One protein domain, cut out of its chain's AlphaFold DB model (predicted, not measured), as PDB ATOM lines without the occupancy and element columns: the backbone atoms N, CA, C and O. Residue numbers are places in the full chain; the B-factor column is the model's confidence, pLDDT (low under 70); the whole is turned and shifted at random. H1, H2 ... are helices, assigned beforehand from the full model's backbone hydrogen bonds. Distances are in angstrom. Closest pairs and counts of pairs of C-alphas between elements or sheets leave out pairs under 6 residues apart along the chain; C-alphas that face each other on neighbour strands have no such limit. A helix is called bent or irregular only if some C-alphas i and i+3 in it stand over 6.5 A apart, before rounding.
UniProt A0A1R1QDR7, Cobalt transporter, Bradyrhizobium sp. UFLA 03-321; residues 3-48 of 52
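AT A GLANCE: This is residues 3 to 48 of the 52 residues of the protein "Cobalt transporter" of Bradyrhizobium sp. UFLA 03-321 (UniProt A0A1R1QDR7). The domain is a long helix, H1, with a shorter helix, H2, set at its far end, so that the two meet near their ends as an L with a corner made by a tight link. Most of H1 sticks out as a bare arm, residues 3 to 23 standing free, and this arm makes the length. The printed part has 46 residues with two named helices, H1 then H2, and no named strand; the class is all helix. It is extended, with a radius of gyration of the C-alphas of 15.4 A, and flat, spanning 46 by 25 by 9 A.

HOW THE PARTS SIT: H1, residues 3 to 29, is followed by a tight link of 4 residues and then by H2, residues 34 to 46. H1 and H2 touch, with 4 pairs of C-alphas within 8 A. The closest C-alphas of the two are those of Val 28 and His 37, 5.6 A apart. H1 touches H2 with residues 28 to 29 alone, and H2 touches H1 with residues 36 to 40 alone. Their lines stand at a steep tilt of 66 degrees, and they run opposite ways. Their centres are 23.6 A apart. In H1 and H2 every O i to N i+4 pair is within hydrogen-bond range.

IN THESE COORDINATES: H1 begins at C-alpha 3, at (189.356, 189.701, 122.840), and ends at C-alpha 29, at (160.551, 209.761, 139.200), 38.7 A from first to last C-alpha. H2 runs from C-alpha 34, at (151.003, 207.973, 142.970), to C-alpha 46, at (164.151, 201.046, 153.492), 18.2 A. Neither helix is bent.

THE WHOLE: The two C-alphas farthest apart are those of Ile 3 and Asp 34, 47.0 A. Residues 30 to 35 stand free, and so do residues 42 to 48, of which 42 to 46 belong to H2. The printed part has no cut. The mean pLDDT of the printed part is 85.8, and residues 3 to 4 and residue 48 are under 70.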
ATOM      1  N   ILE A   3     189.250 188.460 122.049       61.81
ATOM      2  CA  ILE A   3     189.356 189.701 122.840       61.81
ATOM      3  C   ILE A   3     188.333 190.745 122.358       61.81
ATOM      4  O   ILE A   3     187.681 191.390 123.180       61.81
ATOM      5  N   ALA A   4     188.126 190.844 121.039       63.78
ATOM      6  CA  ALA A   4     187.170 191.773 120.438       63.78
ATOM      7  C   ALA A   4     185.719 191.466 120.860       63.78
ATOM      8  O   ALA A   4     184.991 192.365 121.273       63.78
ATOM      9  N   THR A   5     185.319 190.191 120.871       73.19
ATOM     10  CA  THR A   5     183.974 189.762 121.297       73.19
ATOM     11  C   THR A   5     183.719 190.002 122.787       73.19
ATOM     12  O   THR A   5     182.630 190.436 123.155       73.19
ATOM     13  N   ARG A   6     184.721 189.807 123.661       74.88
ATOM     14  CA  ARG A   6     184.595 190.135 125.098       74.88
ATOM     15  C   ARG A   6     184.461 191.633 125.364       74.88
ATOM     16  O   ARG A   6     183.857 192.022 126.360       74.88
ATOM     17  N   GLN A   7     185.058 192.483 124.534       80.56
ATOM     18  CA  GLN A   7     184.943 193.934 124.683       80.56
ATOM     19  C   GLN A   7     183.564 194.434 124.248       80.56
ATOM     20  O   GLN A   7     182.939 195.183 124.993       80.56
ATOM     21  N   VAL A   8     183.050 193.940 123.118       85.19
ATOM     22  CA  VAL A   8     181.677 194.227 122.666       85.19
ATOM     23  C   VAL A   8     180.647 193.738 123.686       85.19
ATOM     24  O   VAL A   8     179.733 194.482 124.019       85.19
ATOM     25  N   GLY A   9     180.830 192.537 124.248       89.94
ATOM     26  CA  GLY A   9     179.950 192.013 125.297       89.94
ATOM     27  C   GLY A   9     179.906 192.908 126.539       89.94
ATOM     28  O   GLY A   9     178.824 193.259 126.997       89.94
ATOM     29  N   ARG A  10     181.071 193.356 127.031       91.12
ATOM     30  CA  ARG A  10     181.158 194.271 128.183       91.12
ATOM     31  C   ARG A  10     180.489 195.619 127.916       91.12
ATOM     32  O   ARG A  10     179.765 196.107 128.775       91.12
ATOM     33  N   LEU A  11     180.701 196.190 126.729       92.88
ATOM     34  CA  LEU A  11     180.076 197.456 126.334       92.88
ATOM     35  C   LEU A  11     178.555 197.326 126.197       92.88
ATOM     36  O   LEU A  11     177.817 198.184 126.673       92.88
ATOM     37  N   ALA A  12     178.072 196.236 125.600       93.12
ATOM     38  CA  ALA A  12     176.641 195.968 125.491       93.12
ATOM     39  C   ALA A  12     175.991 195.810 126.876       93.12
ATOM     40  O   ALA A  12     174.941 196.395 127.133       93.12
ATOM     41  N   GLN A  13     176.643 195.085 127.792       95.12
ATOM     42  CA  GLN A  13     176.186 194.926 129.175       95.12
ATOM     43  C   GLN A  13     176.129 196.265 129.919       95.12
ATOM     44  O   GLN A  13     175.122 196.554 130.564       95.12
ATOM     45  N   SER A  14     177.171 197.100 129.812       95.44
ATOM     46  CA  SER A  14     177.182 198.414 130.465       95.44
ATOM     47  C   SER A  14     176.114 199.343 129.900       95.44
ATOM     48  O   SER A  14     175.420 200.003 130.666       95.44
ATOM     49  N   LEU A  15     175.935 199.362 128.575       97.06
ATOM     50  CA  LEU A  15     174.908 200.182 127.937       97.06
ATOM     51  C   LEU A  15     173.510 199.738 128.366       97.06
ATOM     52  O   LEU A  15     172.700 200.585 128.720       97.06
ATOM     53  N   MET A  16     173.248 198.430 128.408       96.81
ATOM     54  CA  MET A  16     171.961 197.898 128.859       96.81
ATOM     55  C   MET A  16     171.685 198.229 130.331       96.81
ATOM     56  O   MET A  16     170.566 198.588 130.686       96.81
ATOM     57  N   ALA A  17     172.702 198.149 131.191       96.56
ATOM     58  CA  ALA A  17     172.571 198.539 132.591       96.56
ATOM     59  C   ALA A  17     172.278 200.043 132.739       96.56
ATOM     60  O   ALA A  17     171.415 200.426 133.526       96.56
ATOM     61  N   MET A  18     172.951 200.894 131.956       97.38
ATOM     62  CA  MET A  18     172.717 202.341 131.961       97.38
ATOM     63  C   MET A  18     171.318 202.694 131.455       97.38
ATOM     64  O   MET A  18     170.629 203.488 132.092       97.38
ATOM     65  N   THR A  19     170.872 202.106 130.341       97.62
ATOM     66  CA  THR A  19     169.533 202.373 129.800       97.62
ATOM     67  C   THR A  19     168.442 201.885 130.741       97.62
ATOM     68  O   THR A  19     167.473 202.608 130.960       97.62
ATOM     69  N   LEU A  20     168.617 200.715 131.358       96.50
ATOM     70  CA  LEU A  20     167.698 200.212 132.374       96.50
ATOM     71  C   LEU A  20     167.640 201.142 133.591       96.50
ATOM     72  O   LEU A  20     166.552 201.478 134.051       96.50
ATOM     73  N   GLY A  21     168.792 201.594 134.091       94.31
ATOM     74  CA  GLY A  21     168.855 202.528 135.216       94.31
ATOM     75  C   GLY A  21     168.143 203.849 134.915       94.31
ATOM     76  O   GLY A  21     167.309 204.292 135.703       94.31
ATOM     77  N   LEU A  22     168.406 204.440 133.745       95.62
ATOM     78  CA  LEU A  22     167.730 205.660 133.293       95.62
ATOM     79  C   LEU A  22     166.221 205.454 133.124       95.62
ATOM     80  O   LEU A  22     165.445 206.328 133.500       95.62
ATOM     81  N   PHE A  23     165.802 204.301 132.598       94.69
ATOM     82  CA  PHE A  23     164.390 203.960 132.456       94.69
ATOM     83  C   PHE A  23     163.689 203.883 133.813       94.69
ATOM     84  O   PHE A  23     162.643 204.499 133.988       94.69
ATOM     85  N   ILE A  24     164.280 203.190 134.790       92.06
ATOM     86  CA  ILE A  24     163.711 203.071 136.137       92.06
ATOM     87  C   ILE A  24     163.586 204.454 136.782       92.06
ATOM     88  O   ILE A  24     162.503 204.812 137.238       92.06
ATOM     89  N   VAL A  25     164.656 205.257 136.773       90.62
ATOM     90  CA  VAL A  25     164.641 206.608 137.361       90.62
ATOM     91  C   VAL A  25     163.626 207.511 136.655       90.62
ATOM     92  O   VAL A  25     162.884 208.226 137.323       90.62
ATOM     93  N   GLY A  26     163.550 207.455 135.324       90.00
ATOM     94  CA  GLY A  26     162.609 208.250 134.537       90.00
ATOM     95  C   GLY A  26     161.150 207.866 134.783       90.00
ATOM     96  O   GLY A  26     160.326 208.731 135.068       90.00
ATOM     97  N   VAL A  27     160.822 206.573 134.718       90.00
ATOM     98  CA  VAL A  27     159.449 206.089 134.924       90.00
ATOM     99  C   VAL A  27     158.990 206.375 136.341       90.00
ATOM    100  O   VAL A  27     157.918 206.932 136.536       90.00
ATOM    101  N   VAL A  28     159.794 206.014 137.331       88.62
ATOM    102  CA  VAL A  28     159.402 206.112 138.732       88.62
ATOM    103  C   VAL A  28     159.409 207.569 139.214       88.62
ATOM    104  O   VAL A  28     158.484 207.994 139.905       88.62
ATOM    105  N   GLY A  29     160.408 208.359 138.805       84.50
ATOM    106  CA  GLY A  29     160.551 209.761 139.200       84.50
ATOM    107  C   GLY A  29     159.501 210.697 138.595       84.50
ATOM    108  O   GLY A  29     159.070 211.624 139.275       84.50
ATOM    109  N   PHE A  30     159.052 210.441 137.360       86.50
ATOM    110  CA  PHE A  30     158.054 211.265 136.654       86.50
ATOM    111  C   PHE A  30     156.688 210.573 136.485       86.50
ATOM    112  O   PHE A  30     155.838 211.031 135.713       86.50
ATOM    113  N   SER A  31     156.461 209.460 137.187       86.38
ATOM    114  CA  SER A  31     155.171 208.770 137.200       86.38
ATOM    115  C   SER A  31     154.075 209.697 137.728       86.38
ATOM    116  O   SER A  31     154.195 210.245 138.816       86.38
ATOM    117  N   HIS A  32     152.971 209.800 136.987       84.75
ATOM    118  CA  HIS A  32     151.729 210.417 137.473       84.75
ATOM    119  C   HIS A  32     150.891 209.449 138.323       84.75
ATOM    120  O   HIS A  32     149.846 209.814 138.849       84.75
ATOM    121  N   ILE A  33     151.314 208.188 138.408       87.38
ATOM    122  CA  ILE A  33     150.680 207.164 139.226       87.38
ATOM    123  C   ILE A  33     151.309 207.233 140.621       87.38
ATOM    124  O   ILE A  33     152.453 206.795 140.803       87.38
ATOM    125  N   ASP A  34     150.545 207.736 141.593       84.00
ATOM    126  CA  ASP A  34     151.003 207.973 142.970       84.00
ATOM    127  C   ASP A  34     151.570 206.713 143.638       84.00
ATOM    128  O   ASP A  34     152.560 206.787 144.363       84.00
ATOM    129  N   VAL A  35     151.008 205.527 143.358       86.25
ATOM    130  CA  VAL A  35     151.486 204.271 143.969       86.25
ATOM    131  C   VAL A  35     152.925 203.927 143.573       86.25
ATOM    132  O   VAL A  35     153.691 203.465 144.414       86.25
ATOM    133  N   ILE A  36     153.326 204.187 142.324       83.94
ATOM    134  CA  ILE A  36     154.687 203.887 141.849       83.94
ATOM    135  C   ILE A  36     155.688 204.875 142.458       83.94
ATOM    136  O   ILE A  36     156.775 204.475 142.875       83.94
ATOM    137  N   HIS A  37     155.312 206.151 142.549       84.44
ATOM    138  CA  HIS A  37     156.155 207.187 143.139       84.44
ATOM    139  C   HIS A  37     156.345 206.966 144.650       84.44
ATOM    140  O   HIS A  37     157.470 207.002 145.153       84.44
ATOM    141  N   ASN A  38     155.263 206.641 145.363       84.06
ATOM    142  CA  ASN A  38     155.301 206.345 146.795       84.06
ATOM    143  C   ASN A  38     156.116 205.083 147.096       84.06
ATOM    144  O   ASN A  38     156.970 205.115 147.974       84.06
ATOM    145  N   ALA A  39     155.962 204.013 146.309       83.25
ATOM    146  CA  ALA A  39     156.779 202.810 146.470       83.25
ATOM    147  C   ALA A  39     158.286 203.104 146.325       83.25
ATOM    148  O   ALA A  39     159.114 202.545 147.041       83.25
ATOM    149  N   ALA A  40     158.661 204.021 145.432       82.94
ATOM    150  CA  ALA A  40     160.046 204.460 145.283       82.94
ATOM    151  C   ALA A  40     160.559 205.243 146.492       82.94
ATOM    152  O   ALA A  40     161.703 205.069 146.922       82.94
ATOM    153  N   HIS A  41     159.702 206.109 147.035       82.62
ATOM    154  CA  HIS A  41     159.963 206.834 148.269       82.62
ATOM    155  C   HIS A  41     160.127 205.857 149.449       82.62
ATOM    156  O   HIS A  41     161.046 206.018 150.248       82.62
ATOM    157  N   ASP A  42     159.341 204.788 149.513       84.69
ATOM    158  CA  ASP A  42     159.442 203.777 150.571       84.69
ATOM    159  C   ASP A  42     160.723 202.934 150.459       84.69
ATOM    160  O   ASP A  42     161.374 202.633 151.465       84.69
ATOM    161  N   VAL A  43     161.150 202.603 149.235       79.88
ATOM    162  CA  VAL A  43     162.411 201.885 148.992       79.88
ATOM    163  C   VAL A  43     163.614 202.718 149.436       79.88
ATOM    164  O   VAL A  43     164.488 202.185 150.113       79.88
ATOM    165  N   ARG A  44     163.668 204.031 149.155       74.50
ATOM    166  CA  ARG A  44     164.793 204.861 149.646       74.50
ATOM    167  C   ARG A  44     164.842 204.943 151.178       74.50
ATOM    168  O   ARG A  44     165.938 204.979 151.728       74.50
ATOM    169  N   HIS A  45     163.689 204.927 151.854       79.31
ATOM    170  CA  HIS A  45     163.623 204.877 153.318       79.31
ATOM    171  C   HIS A  45     164.073 203.505 153.853       79.31
ATOM    172  O   HIS A  45     164.772 203.436 154.860       79.31
ATOM    173  N   SER A  46     163.750 202.420 153.142       78.06
ATOM    174  CA  SER A  46     164.151 201.046 153.492       78.06
ATOM    175  C   SER A  46     165.634 200.756 153.224       78.06
ATOM    176  O   SER A  46     166.256 199.976 153.939       78.06
ATOM    177  N   ASN A  47     166.233 201.412 152.228       75.56
ATOM    178  CA  ASN A  47     167.643 201.268 151.858       75.56
ATOM    179  C   ASN A  47     168.620 201.992 152.809       75.56
ATOM    180  O   ASN A  47     169.800 202.107 152.481       75.56
ATOM    181  N   ALA A  48     168.149 202.459 153.973       60.25
ATOM    182  CA  ALA A  48     168.949 203.137 154.994       60.25
ATOM    183  C   ALA A  48     169.720 204.363 154.469       60.25
ATOM    184  O   ALA A  48     170.793 204.698 154.974       60.25
TER     185      ALA A  48